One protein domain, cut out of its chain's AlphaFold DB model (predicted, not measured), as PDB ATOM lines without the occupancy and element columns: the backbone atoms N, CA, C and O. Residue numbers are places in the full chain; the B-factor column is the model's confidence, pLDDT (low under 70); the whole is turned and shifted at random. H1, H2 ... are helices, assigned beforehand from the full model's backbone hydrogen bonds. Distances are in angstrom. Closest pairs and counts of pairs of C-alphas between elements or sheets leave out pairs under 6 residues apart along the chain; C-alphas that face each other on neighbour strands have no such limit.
ATOM      1  N   LEU A   2      12.029 -23.625 -19.663       60.16
ATOM      2  CA  LEU A   2      13.069 -23.362 -20.665       60.16
ATOM      3  C   LEU A   2      14.353 -24.134 -20.370       60.16
ATOM      4  O   LEU A   2      14.770 -24.887 -21.226       60.16
ATOM      5  N   LEU A   3      14.881 -24.064 -19.143       64.62
ATOM      6  CA  LEU A   3      16.126 -24.752 -18.774       64.62
ATOM      7  C   LEU A   3      16.103 -26.272 -18.996       64.62
ATOM      8  O   LEU A   3      17.049 -26.806 -19.557       64.62
ATOM      9  N   GLY A   4      15.036 -26.966 -18.584       60.81
ATOM     10  CA  GLY A   4      14.933 -28.424 -18.750       60.81
ATOM     11  C   GLY A   4      14.754 -28.841 -20.210       60.81
ATOM     12  O   GLY A   4      15.368 -29.802 -20.658       60.81
ATOM     13  N   LEU A   5      13.974 -28.072 -20.975       64.81
ATOM     14  CA  LEU A   5      13.730 -28.334 -22.392       64.81
ATOM     15  C   LEU A   5      14.977 -28.008 -23.230       64.81
ATOM     16  O   LEU A   5      15.364 -28.801 -24.082       64.81
ATOM     17  N   THR A   6      15.675 -26.906 -22.932       62.78
ATOM     18  CA  THR A   6      16.962 -26.575 -23.560       62.78
ATOM     19  C   THR A   6      18.053 -27.557 -23.171       62.78
ATOM     20  O   THR A   6      18.872 -27.882 -24.017       62.78
ATOM     21  N   ALA A   7      18.066 -28.049 -21.928       65.00
ATOM     22  CA  ALA A   7      19.031 -29.054 -21.493       65.00
ATOM     23  C   ALA A   7      18.808 -30.388 -22.208       65.00
ATOM     24  O   ALA A   7      19.776 -30.951 -22.698       65.00
ATOM     25  N   LEU A   8      17.560 -30.863 -22.341       62.50
ATOM     26  CA  LEU A   8      17.273 -32.114 -23.052       62.50
ATOM     27  C   LEU A   8      17.571 -32.000 -24.555       62.50
ATOM     28  O   LEU A   8      18.188 -32.891 -25.126       62.50
ATOM     29  N   VAL A   9      17.181 -30.888 -25.190       64.75
ATOM     30  CA  VAL A   9      17.464 -30.648 -26.615       64.75
ATOM     31  C   VAL A   9      18.968 -30.511 -26.858       64.75
ATOM     32  O   VAL A   9      19.491 -31.135 -27.776       64.75
ATOM     33  N   ALA A  10      19.682 -29.746 -26.027       64.19
ATOM     34  CA  ALA A  10      21.134 -29.628 -26.130       64.19
ATOM     35  C   ALA A  10      21.827 -30.973 -25.876       64.19
ATOM     36  O   ALA A  10      22.752 -31.319 -26.601       64.19
ATOM     37  N   TRP A  11      21.354 -31.746 -24.895       64.50
ATOM     38  CA  TRP A  11      21.870 -33.079 -24.591       64.50
ATOM     39  C   TRP A  11      21.701 -34.032 -25.769       64.50
ATOM     40  O   TRP A  11      22.676 -34.646 -26.168       64.50
ATOM     41  N   LEU A  12      20.521 -34.095 -26.390       64.50
ATOM     42  CA  LEU A  12      20.282 -34.932 -27.570       64.50
ATOM     43  C   LEU A  12      21.173 -34.546 -28.754       64.50
ATOM     44  O   LEU A  12      21.738 -35.421 -29.401       64.50
ATOM     45  N   ILE A  13      21.336 -33.247 -29.012       63.66
ATOM     46  CA  ILE A  13      22.201 -32.758 -30.095       63.66
ATOM     47  C   ILE A  13      23.668 -33.139 -29.844       63.66
ATOM     48  O   ILE A  13      24.352 -33.548 -30.777       63.66
ATOM     49  N   ILE A  14      24.148 -33.011 -28.602       59.25
ATOM     50  CA  ILE A  14      25.545 -33.286 -28.235       59.25
ATOM     51  C   ILE A  14      25.812 -34.794 -28.136       59.25
ATOM     52  O   ILE A  14      26.841 -35.260 -28.608       59.25
ATOM     53  N   ALA A  15      24.903 -35.553 -27.522       56.53
ATOM     54  CA  ALA A  15      25.101 -36.961 -27.198       56.53
ATOM     55  C   ALA A  15      25.001 -37.887 -28.413       56.53
ATOM     56  O   ALA A  15      25.522 -38.992 -28.360       56.53
ATOM     57  N   HIS A  16      24.314 -37.481 -29.484       55.56
ATOM     58  CA  HIS A  16      24.129 -38.323 -30.675       55.56
ATOM     59  C   HIS A  16      24.860 -37.782 -31.916       55.56
ATOM     60  O   HIS A  16      24.615 -38.274 -33.012       55.56
ATOM     61  N   ASP A  17      25.717 -36.761 -31.755       56.41
ATOM     62  CA  ASP A  17      26.518 -36.120 -32.821       56.41
ATOM     63  C   ASP A  17      25.722 -35.894 -34.124       56.41
ATOM     64  O   ASP A  17      26.190 -36.103 -35.240       56.41
ATOM     65  N   LEU A  18      24.464 -35.463 -33.978       59.00
ATOM     66  CA  LEU A  18      23.488 -35.333 -35.073       59.00
ATOM     67  C   LEU A  18      23.824 -34.201 -36.056       59.00
ATOM     68  O   LEU A  18      23.002 -33.840 -36.901       59.00
ATOM     69  N   TRP A  19      24.992 -33.581 -35.902       58.31
ATOM     70  CA  TRP A  19      25.433 -32.487 -36.739       58.31
ATOM     71  C   TRP A  19      26.188 -33.039 -37.944       58.31
ATOM     72  O   TRP A  19      27.413 -33.161 -37.938       58.31
ATOM     73  N   GLU A  20      25.448 -33.305 -39.018       53.00
ATOM     74  CA  GLU A  20      26.029 -33.751 -40.281       53.00
ATOM     75  C   GLU A  20      26.955 -32.651 -40.828       53.00
ATOM     76  O   GLU A  20      26.536 -31.497 -41.021       53.00
ATOM     77  N   LYS A  21      28.230 -32.989 -41.046       57.03
ATOM     78  CA  LYS A  21      29.244 -32.083 -41.604       57.03
ATOM     79  C   LYS A  21      29.318 -32.267 -43.126       57.03
ATOM     80  O   LYS A  21      29.111 -33.376 -43.607       57.03
ATOM     81  N   PRO A  22      29.612 -31.210 -43.906       56.56
ATOM     82  CA  PRO A  22      29.757 -31.337 -45.353       56.56
ATOM     83  C   PRO A  22      30.902 -32.297 -45.708       56.56
ATOM     84  O   PRO A  22      32.041 -32.068 -45.305       56.56
ATOM     85  N   ASP A  23      30.593 -33.331 -46.486       65.50
ATOM     86  CA  ASP A  23      31.534 -34.305 -47.051       65.50
ATOM     87  C   ASP A  23      31.515 -34.175 -48.589       65.50
ATOM     88  O   ASP A  23      30.498 -33.732 -49.133       65.50
ATOM     89  N   PRO A  24      32.579 -34.520 -49.341       63.59
ATOM     90  CA  PRO A  24      32.586 -34.597 -50.806       63.59
ATOM     91  C   PRO A  24      31.333 -35.194 -51.471       63.59
ATOM     92  O   PRO A  24      31.027 -34.811 -52.601       63.59
ATOM     93  N   HIS A  25      30.596 -36.086 -50.800       68.19
ATOM     94  CA  HIS A  25      29.360 -36.681 -51.319       68.19
ATOM     95  C   HIS A  25      28.062 -35.958 -50.911       68.19
ATOM     96  O   HIS A  25      27.024 -36.194 -51.533       68.19
ATOM     97  N   THR A  26      28.107 -35.043 -49.937       65.38
ATOM     98  CA  THR A  26      26.930 -34.336 -49.408       65.38
ATOM     99  C   THR A  26      27.114 -32.822 -49.533       65.38
ATOM    100  O   THR A  26      27.856 -32.218 -48.753       65.38
ATOM    101  N   PRO A  27      26.420 -32.156 -50.479       76.38
ATOM    102  CA  PRO A  27      26.516 -30.711 -50.603       76.38
ATOM    103  C   PRO A  27      26.065 -30.017 -49.304       76.38
ATOM    104  O   PRO A  27      25.113 -30.467 -48.655       76.38
ATOM    105  N   PRO A  28      26.693 -28.886 -48.928       72.50
ATOM    106  CA  PRO A  28      26.471 -28.222 -47.638       72.50
ATOM    107  C   PRO A  28      25.017 -27.772 -47.428       72.50
ATOM    108  O   PRO A  28      24.558 -27.625 -46.297       72.50
ATOM    109  N   GLU A  29      24.274 -27.563 -48.514       74.62
ATOM    110  CA  GLU A  29      22.861 -27.196 -48.472       74.62
ATOM    111  C   GLU A  29      21.958 -28.378 -48.082       74.62
ATOM    112  O   GLU A  29      21.059 -28.202 -47.258       74.62
ATOM    113  N   LEU A  30      22.259 -29.588 -48.573       73.19
ATOM    114  CA  LEU A  30      21.570 -30.820 -48.171       73.19
ATOM    115  C   LEU A  30      21.861 -31.158 -46.707       73.19
ATOM    116  O   LEU A  30      20.925 -31.405 -45.949       73.19
ATOM    117  N   ALA A  31      23.131 -31.089 -46.291       71.38
ATOM    118  CA  ALA A  31      23.522 -31.310 -44.895       71.38
ATOM    119  C   ALA A  31      22.771 -30.355 -43.946       71.38
ATOM    120  O   ALA A  31      22.240 -30.762 -42.914       71.38
ATOM    121  N   ARG A  32      22.616 -29.081 -44.338       72.56
ATOM    122  CA  ARG A  32      21.854 -28.097 -43.557       72.56
ATOM    123  C   ARG A  32      20.363 -28.440 -43.470       72.56
ATOM    124  O   ARG A  32      19.787 -28.293 -42.396       72.56
ATOM    125  N   MET A  33      19.731 -28.873 -44.563       76.12
ATOM    126  CA  MET A  33      18.313 -29.267 -44.559       76.12
ATOM    127  C   MET A  33      18.059 -30.491 -43.670       76.12
ATOM    128  O   MET A  33      17.082 -30.496 -42.919       76.12
ATOM    129  N   PHE A  34      18.956 -31.480 -43.700       74.94
ATOM    130  CA  PHE A  34      18.892 -32.641 -42.810       74.94
ATOM    131  C   PHE A  34      19.022 -32.237 -41.342       74.94
ATOM    132  O   PHE A  34      18.154 -32.584 -40.543       74.94
ATOM    133  N   ASN A  35      20.009 -31.406 -41.000       71.50
ATOM    134  CA  ASN A  35      20.193 -30.925 -39.626       71.50
ATOM    135  C   ASN A  35      18.957 -30.163 -39.111       71.50
ATOM    136  O   ASN A  35      18.574 -30.312 -37.947       71.50
ATOM    137  N   TRP A  36      18.274 -29.400 -39.974       76.19
ATOM    138  CA  TRP A  36      17.002 -28.754 -39.629       76.19
ATOM    139  C   TRP A  36      15.878 -29.758 -39.370       76.19
ATOM    140  O   TRP A  36      15.176 -29.630 -38.367       76.19
ATOM    141  N   GLY A  37      15.712 -30.752 -40.246       78.56
ATOM    142  CA  GLY A  37      14.695 -31.794 -40.086       78.56
ATOM    143  C   GLY A  37      14.886 -32.594 -38.798       78.56
ATOM    144  O   GLY A  37      13.937 -32.786 -38.033       78.56
ATOM    145  N   THR A  38      16.129 -32.976 -38.509       77.38
ATOM    146  CA  THR A  38      16.518 -33.661 -37.275       77.38
ATOM    147  C   THR A  38      16.235 -32.800 -36.045       77.38
ATOM    148  O   THR A  38      15.540 -33.243 -35.131       77.38
ATOM    149  N   THR A  39      16.676 -31.538 -36.045       73.31
ATOM    150  CA  THR A  39      16.451 -30.610 -34.923       73.31
ATOM    151  C   THR A  39      14.961 -30.399 -34.654       73.31
ATOM    152  O   THR A  39      14.524 -30.449 -33.502       73.31
ATOM    153  N   LEU A  40      14.162 -30.193 -35.704       77.12
ATOM    154  CA  LEU A  40      12.714 -30.008 -35.591       77.12
ATOM    155  C   LEU A  40      12.035 -31.250 -35.010       77.12
ATOM    156  O   LEU A  40      11.227 -31.134 -34.087       77.12
ATOM    157  N   THR A  41      12.390 -32.430 -35.515       82.62
ATOM    158  CA  THR A  41      11.793 -33.695 -35.075       82.62
ATOM    159  C   THR A  41      12.136 -33.989 -33.618       82.62
ATOM    160  O   THR A  41      11.245 -34.309 -32.832       82.62
ATOM    161  N   LEU A  42      13.397 -33.798 -33.219       78.56
ATOM    162  CA  LEU A  42      13.836 -33.987 -31.835       78.56
ATOM    163  C   LEU A  42      13.201 -32.989 -30.874       78.56
ATOM    164  O   LEU A  42      12.782 -33.371 -29.782       78.56
ATOM    165  N   THR A  43      13.081 -31.727 -31.289       74.62
ATOM    166  CA  THR A  43      12.403 -30.697 -30.493       74.62
ATOM    167  C   THR A  43      10.940 -31.073 -30.271       74.62
ATOM    168  O   THR A  43      10.450 -30.991 -29.145       74.62
ATOM    169  N   LEU A  44      10.248 -31.536 -31.317       81.12
ATOM    170  CA  LEU A  44       8.854 -31.963 -31.223       81.12
ATOM    171  C   LEU A  44       8.695 -33.201 -30.330       81.12
ATOM    172  O   LEU A  44       7.857 -33.191 -29.431       81.12
ATOM    173  N   ALA A  45       9.513 -34.236 -30.536       80.75
ATOM    174  CA  ALA A  45       9.483 -35.459 -29.732       80.75
ATOM    175  C   ALA A  45       9.724 -35.159 -28.244       80.75
ATOM    176  O   ALA A  45       8.952 -35.577 -27.380       80.75
ATOM    177  N   THR A  46      10.739 -34.343 -27.955       78.44
ATOM    178  CA  THR A  46      11.069 -33.868 -26.607       78.44
ATOM    179  C   THR A  46       9.924 -33.076 -25.981       78.44
ATOM    180  O   THR A  46       9.575 -33.295 -24.820       78.44
ATOM    181  N   ALA A  47       9.313 -32.159 -26.736       80.19
ATOM    182  CA  ALA A  47       8.197 -31.360 -26.247       80.19
ATOM    183  C   ALA A  47       6.992 -32.240 -25.885       80.19
ATOM    184  O   ALA A  47       6.399 -32.056 -24.822       80.19
ATOM    185  N   VAL A  48       6.664 -33.229 -26.724       84.31
ATOM    186  CA  VAL A  48       5.582 -34.189 -26.455       84.31
ATOM    187  C   VAL A  48       5.881 -35.021 -25.205       84.31
ATOM    188  O   VAL A  48       5.016 -35.135 -24.335       84.31
ATOM    189  N   ALA A  49       7.103 -35.542 -25.068       82.88
ATOM    190  CA  ALA A  49       7.517 -36.299 -23.887       82.88
ATOM    191  C   ALA A  49       7.412 -35.460 -22.601       82.88
ATOM    192  O   ALA A  49       6.865 -35.927 -21.601       82.88
ATOM    193  N   TYR A  50       7.854 -34.197 -22.637       82.69
ATOM    194  CA  TYR A  50       7.734 -33.280 -21.502       82.69
ATOM    195  C   TYR A  50       6.274 -33.014 -21.125       82.69
ATOM    196  O   TYR A  50       5.937 -33.031 -19.943       82.69
ATOM    197  N   VAL A  51       5.395 -32.797 -22.110       85.69
ATOM    198  CA  VAL A  51       3.959 -32.599 -21.860       85.69
ATOM    199  C   VAL A  51       3.351 -33.832 -21.193       85.69
ATOM    200  O   VAL A  51       2.634 -33.684 -20.205       85.69
ATOM    201  N   ALA A  52       3.670 -35.039 -21.667       88.06
ATOM    202  CA  ALA A  52       3.201 -36.277 -21.045       88.06
ATOM    203  C   ALA A  52       3.678 -36.403 -19.586       88.06
ATOM    204  O   ALA A  52       2.874 -36.672 -18.692       88.06
ATOM    205  N   LEU A  53       4.961 -36.125 -19.328       86.69
ATOM    206  CA  LEU A  53       5.554 -36.099 -17.985       86.69
ATOM    207  C   LEU A  53       4.884 -35.068 -17.073       86.69
ATOM    208  O   LEU A  53       4.549 -35.373 -15.928       86.69
ATOM    209  N   PHE A  54       4.667 -33.853 -17.573       84.25
ATOM    210  CA  PHE A  54       4.013 -32.779 -16.838       84.25
ATOM    211  C   PHE A  54       2.575 -33.150 -16.469       84.25
ATOM    212  O   PHE A  54       2.199 -33.029 -15.305       84.25
ATOM    213  N   VAL A  55       1.793 -33.655 -17.429       89.38
ATOM    214  CA  VAL A  55       0.413 -34.104 -17.195       89.38
ATOM    215  C   VAL A  55       0.382 -35.246 -16.184       89.38
ATOM    216  O   VAL A  55      -0.383 -35.181 -15.225       89.38
ATOM    217  N   GLY A  56       1.245 -36.254 -16.336       90.88
ATOM    218  CA  GLY A  56       1.341 -37.365 -15.388       90.88
ATOM    219  C   GLY A  56       1.689 -36.896 -13.973       90.88
ATOM    220  O   GLY A  56       1.063 -37.320 -13.005       90.88
ATOM    221  N   THR A  57       2.623 -35.953 -13.855       88.62
ATOM    222  CA  THR A  57       3.022 -35.380 -12.563       88.62
ATOM    223  C   THR A  57       1.912 -34.528 -11.948       88.62
ATOM    224  O   THR A  57       1.687 -34.595 -10.745       88.62
ATOM    225  N   ALA A  58       1.188 -33.746 -12.751       85.94
ATOM    226  CA  ALA A  58       0.057 -32.950 -12.285       85.94
ATOM    227  C   ALA A  58      -1.096 -33.835 -11.796       85.94
ATOM    228  O   ALA A  58      -1.672 -33.559 -10.746       85.94
ATOM    229  N   LEU A  59      -1.391 -34.924 -12.513       91.38
ATOM    230  CA  LEU A  59      -2.365 -35.926 -12.084       91.38
ATOM    231  C   LEU A  59      -1.922 -36.608 -10.790       91.38
ATOM    232  O   LEU A  59      -2.720 -36.726  -9.867       91.38
ATOM    233  N   ALA A  60      -0.651 -36.996 -10.687       90.31
ATOM    234  CA  ALA A  60      -0.103 -37.558  -9.459       90.31
ATOM    235  C   ALA A  60      -0.226 -36.567  -8.291       90.31
ATOM    236  O   ALA A  60      -0.721 -36.932  -7.231       90.31
ATOM    237  N   ALA A  61       0.138 -35.300  -8.487       88.00
ATOM    238  CA  ALA A  61      -0.017 -34.270  -7.467       88.00
ATOM    239  C   ALA A  61      -1.487 -34.109  -7.043       88.00
ATOM    240  O   ALA A  61      -1.766 -34.066  -5.854       88.00
ATOM    241  N   ALA A  62      -2.426 -34.089  -7.990       86.94
ATOM    242  CA  ALA A  62      -3.854 -33.965  -7.694       86.94
ATOM    243  C   ALA A  62      -4.455 -35.201  -6.995       86.94
ATOM    244  O   ALA A  62      -5.418 -35.062  -6.249       86.94
ATOM    245  N   LEU A  63      -3.923 -36.400  -7.252       89.94
ATOM    246  CA  LEU A  63      -4.417 -37.655  -6.673       89.94
ATOM    247  C   LEU A  63      -3.769 -37.999  -5.327       89.94
ATOM    248  O   LEU A  63      -4.417 -38.621  -4.493       89.94
ATOM    249  N   LEU A  64      -2.492 -37.653  -5.137       90.62
ATOM    250  CA  LEU A  64      -1.728 -38.008  -3.938       90.62
ATOM    251  C   LEU A  64      -1.675 -36.895  -2.885       90.62
ATOM    252  O   LEU A  64      -1.448 -37.205  -1.717       90.62
ATOM    253  N   ILE A  65      -1.818 -35.622  -3.267       87.00
ATOM    254  CA  ILE A  65      -1.710 -34.500  -2.328       87.00
ATOM    255  C   ILE A  65      -3.111 -34.036  -1.943       87.00
ATOM    256  O   ILE A  65      -3.838 -33.469  -2.756       87.00
ATOM    257  N   ASP A  66      -3.460 -34.225  -0.673       85.81
ATOM    258  CA  ASP A  66      -4.660 -33.631  -0.096       85.81
ATOM    259  C   ASP A  66      -4.540 -32.102  -0.038       85.81
ATOM    260  O   ASP A  66      -3.556 -31.546   0.462       85.81
ATOM    261  N   THR A  67      -5.592 -31.406  -0.477       83.25
ATOM    262  CA  THR A  67      -5.665 -29.935  -0.457       83.25
ATOM    263  C   THR A  67      -5.395 -29.362   0.932       83.25
ATOM    264  O   THR A  67      -4.723 -28.344   1.042       83.25
ATOM    265  N   SER A  68      -5.827 -30.042   1.996       81.88
ATOM    266  CA  SER A  68      -5.577 -29.620   3.379       81.88
ATOM    267  C   SER A  68      -4.090 -29.618   3.748       81.88
ATOM    268  O   SER A  68      -3.635 -28.719   4.455       81.88
ATOM    269  N   VAL A  69      -3.312 -30.576   3.238       85.56
ATOM    270  CA  VAL A  69      -1.856 -30.645   3.442       85.56
ATOM    271  C   VAL A  69      -1.175 -29.487   2.720       85.56
ATOM    272  O   VAL A  69      -0.278 -28.837   3.269       85.56
ATOM    273  N   LEU A  70      -1.623 -29.190   1.501       81.62
ATOM    274  CA  LEU A  70      -1.083 -28.092   0.710       81.62
ATOM    275  C   LEU A  70      -1.428 -26.731   1.338       81.62
ATOM    276  O   LEU A  70      -0.551 -25.886   1.493       81.62
ATOM    277  N   GLU A  71      -2.663 -26.545   1.801       87.19
ATOM    278  CA  GLU A  71      -3.107 -25.343   2.518       87.19
ATOM    279  C   GLU A  71      -2.341 -25.115   3.818       87.19
ATOM    280  O   GLU A  71      -1.898 -23.998   4.096       87.19
ATOM    281  N   GLN A  72      -2.131 -26.178   4.595       87.38
ATOM    282  CA  GLN A  72      -1.353 -26.109   5.827       87.38
ATOM    283  C   GLN A  72       0.110 -25.746   5.544       87.38
ATOM    284  O   GLN A  72       0.711 -24.987   6.301       87.38
ATOM    285  N   THR A  73       0.672 -26.231   4.438       85.62
ATOM    286  CA  THR A  73       2.048 -25.914   4.037       85.62
ATOM    287  C   THR A  73       2.180 -24.476   3.537       85.62
ATOM    288  O   THR A  73       3.118 -23.777   3.915       85.62
ATOM    289  N   LEU A  74       1.242 -24.008   2.709       85.25
ATOM    290  CA  LEU A  74       1.281 -22.655   2.147       85.25
ATOM    291  C   LEU A  74       0.746 -21.577   3.101       85.25
ATOM    292  O   LEU A  74       0.921 -20.394   2.811       85.25
ATOM    293  N   GLN A  75       0.095 -21.959   4.206       87.06
ATOM    294  CA  GLN A  75      -0.597 -21.045   5.129       87.06
ATOM    295  C   GLN A  75      -1.631 -20.149   4.414       87.06
ATOM    296  O   GLN A  75      -1.936 -19.040   4.853       87.06
ATOM    297  N   ARG A  76      -2.166 -20.622   3.283       87.50
ATOM    298  CA  ARG A  76      -3.202 -19.966   2.477       87.50
ATOM    299  C   ARG A  76      -4.030 -21.016   1.729       87.50
ATOM    300  O   ARG A  76      -3.530 -22.127   1.553       87.50
ATOM    301  N   PRO A  77      -5.237 -20.670   1.240       85.38
ATOM    302  CA  PRO A  77      -6.022 -21.558   0.389       85.38
ATOM    303  C   PRO A  77      -5.198 -22.027  -0.812       85.38
ATOM    304  O   PRO A  77      -4.514 -21.223  -1.464       85.38
ATOM    305  N   ALA A  78      -5.247 -23.327  -1.082       84.06
ATOM    306  CA  ALA A  78      -4.518 -23.927  -2.180       84.06
ATOM    307  C   ALA A  78      -5.331 -23.762  -3.463       84.06
ATOM    308  O   ALA A  78      -6.528 -24.047  -3.517       84.06
ATOM    309  N   HIS A  79      -4.669 -23.298  -4.515       86.25
ATOM    310  CA  HIS A  79      -5.279 -23.113  -5.823       86.25
ATOM    311  C   HIS A  79      -4.729 -24.132  -6.820       86.25
ATOM    312  O   HIS A  79      -3.626 -24.651  -6.661       86.25
ATOM    313  N   ALA A  80      -5.461 -24.377  -7.912       83.38
ATOM    314  CA  ALA A  80      -5.005 -25.264  -8.988       83.38
ATOM    315  C   ALA A  80      -3.609 -24.876  -9.524       83.38
ATOM    316  O   ALA A  80      -2.801 -25.738  -9.856       83.38
ATOM    317  N   THR A  81      -3.287 -23.580  -9.537       85.38
ATOM    318  CA  THR A  81      -1.979 -23.052  -9.950       85.38
ATOM    319  C   THR A  81      -0.821 -23.557  -9.083       85.38
ATOM    320  O   THR A  81       0.296 -23.704  -9.582       85.38
ATOM    321  N   ASP A  82      -1.068 -23.866  -7.808       87.44
ATOM    322  CA  ASP A  82      -0.044 -24.378  -6.893       87.44
ATOM    323  C   ASP A  82       0.350 -25.812  -7.277       87.44
ATOM    324  O   ASP A  82       1.536 -26.124  -7.394       87.44
ATOM    325  N   TYR A  83      -0.635 -26.648  -7.618       85.31
ATOM    326  CA  TYR A  83      -0.408 -27.985  -8.175       85.31
ATOM    327  C   TYR A  83       0.310 -27.934  -9.525       85.31
ATOM    328  O   TYR A  83       1.244 -28.703  -9.750       85.31
ATOM    329  N   LEU A  84      -0.069 -27.003 -10.411       85.44
ATOM    330  CA  LEU A  84       0.638 -26.799 -11.681       85.44
ATOM    331  C   LEU A  84       2.102 -26.407 -11.454       85.44
ATOM    332  O   LEU A  84       2.982 -26.893 -12.161       85.44
ATOM    333  N   THR A  85       2.377 -25.554 -10.467       85.19
ATOM    334  CA  THR A  85       3.741 -25.117 -10.141       85.19
ATOM    335  C   THR A  85       4.574 -26.271  -9.586       85.19
ATOM    336  O   THR A  85       5.716 -26.460 -10.003       85.19
ATOM    337  N   LEU A  86       4.001 -27.091  -8.702       87.44
ATOM    338  CA  LEU A  86       4.655 -28.303  -8.205       87.44
ATOM    339  C   LEU A  86       4.955 -29.281  -9.340       87.44
ATOM    340  O   LEU A  86       6.100 -29.703  -9.507       87.44
ATOM    341  N   ALA A  87       3.949 -29.585 -10.159       87.06
ATOM    342  CA  ALA A  87       4.104 -30.458 -11.314       87.06
ATOM    343  C   ALA A  87       5.183 -29.940 -12.267       87.06
ATOM    344  O   ALA A  87       5.979 -30.713 -12.798       87.06
ATOM    345  N   TRP A  88       5.263 -28.623 -12.442       85.31
ATOM    346  CA  TRP A  88       6.258 -27.977 -13.282       85.31
ATOM    347  C   TRP A  88       7.688 -28.135 -12.761       85.31
ATOM    348  O   TRP A  88       8.601 -28.436 -13.538       85.31
ATOM    349  N   ILE A  89       7.897 -27.949 -11.457       86.25
ATOM    350  CA  ILE A  89       9.211 -28.098 -10.822       86.25
ATOM    351  C   ILE A  89       9.650 -29.565 -10.869       86.25
ATOM    352  O   ILE A  89      10.751 -29.859 -11.333       86.25
ATOM    353  N   ILE A  90       8.770 -30.485 -10.461       89.31
ATOM    354  CA  ILE A  90       9.052 -31.924 -10.417       89.31
ATOM    355  C   ILE A  90       9.338 -32.465 -11.820       89.31
ATOM    356  O   ILE A  90      10.355 -33.119 -12.018       89.31
ATOM    357  N   SER A  91       8.502 -32.149 -12.814       84.19
ATOM    358  CA  SER A  91       8.731 -32.583 -14.202       84.19
ATOM    359  C   SER A  91      10.032 -32.025 -14.782       84.19
ATOM    360  O   SER A  91      10.744 -32.738 -15.489       84.19
ATOM    361  N   SER A  92      10.396 -30.778 -14.458       83.69
ATOM    362  CA  SER A  92      11.679 -30.199 -14.880       83.69
ATOM    363  C   SER A  92      12.861 -30.956 -14.265       83.69
ATOM    364  O   SER A  92      13.818 -31.261 -14.974       83.69
ATOM    365  N   LEU A  93      12.785 -31.304 -12.977       87.06
ATOM    366  CA  LEU A  93      13.817 -32.092 -12.299       87.06
ATOM    367  C   LEU A  93      13.897 -33.524 -12.851       87.06
ATOM    368  O   LEU A  93      14.989 -34.014 -13.125       87.06
ATOM    369  N   ALA A  94      12.750 -34.162 -13.082       85.44
ATOM    370  CA  ALA A  94      12.661 -35.487 -13.686       85.44
ATOM    371  C   ALA A  94      13.265 -35.515 -15.097       85.44
ATOM    372  O   ALA A  94      13.932 -36.479 -15.453       85.44
ATOM    373  N   THR A  95      13.102 -34.440 -15.876       83.44
ATOM    374  CA  THR A  95      13.714 -34.308 -17.210       83.44
ATOM    375  C   THR A  95      15.243 -34.297 -17.122       83.44
ATOM    376  O   THR A  95      15.905 -34.984 -17.895       83.44
ATOM    377  N   VAL A  96      15.816 -33.569 -16.155       80.88
ATOM    378  CA  VAL A  96      17.272 -33.567 -15.913       80.88
ATOM    379  C   VAL A  96      17.749 -34.950 -15.467       80.88
ATOM    380  O   VAL A  96      18.748 -35.446 -15.982       80.88
ATOM    381  N   GLY A  97      17.015 -35.597 -14.559       84.31
ATOM    382  CA  GLY A  97      17.304 -36.969 -14.137       84.31
ATOM    383  C   GLY A  97      17.247 -37.968 -15.297       84.31
ATOM    384  O   GLY A  97      18.127 -38.813 -15.408       84.31
ATOM    385  N   GLY A  98      16.266 -37.831 -16.192       78.81
ATOM    386  CA  GLY A  98      16.137 -38.648 -17.398       78.81
ATOM    387  C   GLY A  98      17.291 -38.447 -18.379       78.81
ATOM    388  O   GLY A  98      17.812 -39.428 -18.896       78.81
ATOM    389  N   ALA A  99      17.750 -37.206 -18.576       78.38
ATOM    390  CA  ALA A  99      18.926 -36.919 -19.402       78.38
ATOM    391  C   ALA A  99      20.184 -37.602 -18.843       78.38
ATOM    392  O   ALA A  99      20.885 -38.304 -19.568       78.38
ATOM    393  N   ILE A 100      20.427 -37.455 -17.536       81.12
ATOM    394  CA  ILE A 100      21.557 -38.103 -16.859       81.12
ATOM    395  C   ILE A 100      21.440 -39.630 -16.961       81.12
ATOM    396  O   ILE A 100      22.422 -40.285 -17.285       81.12
ATOM    397  N   GLY A 101      20.248 -40.187 -16.729       76.62
ATOM    398  CA  GLY A 101      19.988 -41.623 -16.840       76.62
ATOM    399  C   GLY A 101      20.252 -42.167 -18.243       76.62
ATOM    400  O   GLY A 101      20.920 -43.186 -18.370       76.62
ATOM    401  N   SER A 102      19.828 -41.443 -19.284       74.19
ATOM    402  CA  SER A 102      20.050 -41.844 -20.680       74.19
ATOM    403  C   SER A 102      21.530 -41.907 -21.069       74.19
ATOM    404  O   SER A 102      21.902 -42.685 -21.934       74.19
ATOM    405  N   GLY A 103      22.391 -41.118 -20.416       70.50
ATOM    406  CA  GLY A 103      23.839 -41.168 -20.636       70.50
ATOM    407  C   GLY A 103      24.544 -42.342 -19.952       70.50
ATOM    408  O   GLY A 103      25.724 -42.560 -20.205       70.50
ATOM    409  N   LEU A 104      23.856 -43.061 -19.059       77.50
ATOM    410  CA  LEU A 104      24.380 -44.249 -18.378       77.50
ATOM    411  C   LEU A 104      23.976 -45.554 -19.080       77.50
ATOM    412  O   LEU A 104      24.416 -46.623 -18.658       77.50
ATOM    413  N   GLU A 105      23.132 -45.484 -20.110       76.12
ATOM    414  CA  GLU A 105      22.773 -46.636 -20.933       76.12
ATOM    415  C   GLU A 105      23.828 -46.880 -22.016       76.12
ATOM    416  O   GLU A 105      24.261 -45.968 -22.715       76.12
ATOM    417  N   ASP A 106      24.230 -48.141 -22.151       76.88
ATOM    418  CA  ASP A 106      25.158 -48.594 -23.180       76.88
ATOM    419  C   ASP A 106      24.388 -48.914 -24.474       76.88
ATOM    420  O   ASP A 106      23.556 -49.827 -24.511       76.88
ATOM    421  N   GLU A 107      24.636 -48.147 -25.542       74.25
ATOM    422  CA  GLU A 107      23.926 -48.285 -26.824       74.25
ATOM    423  C   GLU A 107      24.080 -49.676 -27.447       74.25
ATOM    424  O   GLU A 107      23.157 -50.174 -28.099       74.25
ATOM    425  N   GLU A 108      25.230 -50.318 -27.237       72.56
ATOM    426  CA  GLU A 108      25.529 -51.635 -27.788       72.56
ATOM    427  C   GLU A 108      24.659 -52.708 -27.130       72.56
ATOM    428  O   GLU A 108      24.047 -53.531 -27.816       72.56
ATOM    429  N   THR A 109      24.490 -52.613 -25.811       77.00
ATOM    430  CA  THR A 109      23.596 -53.460 -25.017       77.00
ATOM    431  C   THR A 109      22.123 -53.246 -25.387       77.00
ATOM    432  O   THR A 109      21.377 -54.217 -25.551       77.00
ATOM    433  N   VAL A 110      21.685 -51.995 -25.574       77.25
ATOM    434  CA  VAL A 110      20.304 -51.688 -25.999       77.25
ATOM    435  C   VAL A 110      20.035 -52.239 -27.401       77.25
ATOM    436  O   VAL A 110      19.002 -52.875 -27.633       77.25
ATOM    437  N   ARG A 111      20.973 -52.060 -28.341       78.12
ATOM    438  CA  ARG A 111      20.865 -52.599 -29.704       78.12
ATOM    439  C   ARG A 111      20.879 -54.128 -29.705       78.12
ATOM    440  O   ARG A 111      20.104 -54.735 -30.447       78.12
ATOM    441  N   ALA A 112      21.696 -54.747 -28.857       81.31
ATOM    442  CA  ALA A 112      21.734 -56.190 -28.673       81.31
ATOM    443  C   ALA A 112      20.401 -56.749 -28.167       81.31
ATOM    444  O   ALA A 112      19.894 -57.727 -28.712       81.31
ATOM    445  N   ALA A 113      19.781 -56.090 -27.186       79.31
ATOM    446  CA  ALA A 113      18.492 -56.503 -26.639       79.31
ATOM    447  C   ALA A 113      17.321 -56.262 -27.609       79.31
ATOM    448  O   ALA A 113      16.426 -57.102 -27.713       79.31
ATOM    449  N   ALA A 114      17.318 -55.136 -28.330       83.31
ATOM    450  CA  ALA A 114      16.230 -54.768 -29.237       83.31
ATOM    451  C   ALA A 114      16.261 -55.545 -30.563       83.31
ATOM    452  O   ALA A 114      15.209 -55.906 -31.090       83.31
ATOM    453  N   TYR A 115      17.458 -55.800 -31.102       84.25
ATOM    454  CA  TYR A 115      17.636 -56.415 -32.422       84.25
ATOM    455  C   TYR A 115      18.281 -57.808 -32.385       84.25
ATOM    456  O   TYR A 115      18.442 -58.421 -33.437       84.25
ATOM    457  N   GLY A 116      18.663 -58.324 -31.214       79.81
ATOM    458  CA  GLY A 116      19.414 -59.583 -31.101       79.81
ATOM    459  C   GLY A 116      20.859 -59.483 -31.608       79.81
ATOM    460  O   GLY A 116      21.494 -60.505 -31.873       79.81
TER     461      GLY A 116
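This is residues 2 to 116 of the 130 residues of an uncharacterized protein of Phytohabitans houttuyneae (UniProt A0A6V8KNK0). One long helix, H2, runs along most of the length of the model, and H1 and H4, side by side over part of their lengths, pack on one side of it and both cross it obliquely, H1 near its middle and H4 over its later part. The long loop of residues 16 to 27 lies at one end of the long axis and short H3 at the other, while residues 104 to 116, with H5, stick out as a free arm beyond H4. The printed part has 115 residues with five named helices, H1 to H5 in order along the chain, and no named strand; the class is all helix. It is only just loose, close to extended, with a radius of gyration of the C-alphas of 19.7 A, and its flat outline spans 66 by 35 by 17 A.

H1, residues 2 to 15, touches H2, residues 28 to 64, at a steep tilt of 47 degrees, opposite ways. Their closest C-alphas, those of Val 9 and Thr 43, are 6.4 A apart, and H2 touches H1 with residues 39 to 50 alone. H1 also touches H4, residues 80 to 102, at a shallow tilt of 15 degrees, the same way; the closest C-alphas, of Gly 4 and Ser 92, are 5.4 A apart, and H4 touches H1 with residues 92 to 99 alone. H2 touches H4 with residues 50 to 62 alone, at a steep tilt of 51 degrees, opposite ways; the closest C-alphas, of Ala 58 and Ala 87, are 4.9 A apart. The helix packing is mostly crossed, but only just, with 1 of these 3 pairs at a shallow tilt. H3, residues 67 to 74, touches no helix but is near H4, with 6 pairs of C-alphas within 10 A. H5, residues 107 to 115, is apart from H1, H2, H3 and H4. In H1, H2, H3, H4 and H5 every O i to N i+4 pair is within hydrogen-bond range.

H1 begins at C-alpha 2, (13.069, -23.362, -20.665), and measures 19.3 A from first to last C-alpha. H2, the longest helix, measures 52.9 A and ends at C-alpha 64, (-1.728, -38.008, -3.938). H3 measures 10.4 A, H4 32.2 A and H5 11.7 A, ending at C-alpha 115, (17.636, -56.415, -32.422).

The two C-alphas farthest apart, of Pro 24 and Gln 72, are 66.6 A apart. Residues 104 to 116 stand free; without them the body spans 66 by 22 by 19 A. The link from H1 to H2, 12 residues, is long; the other three are tight. The printed part has no cut. Its mean pLDDT is 77.6, and residues 2 to 26 are under 70.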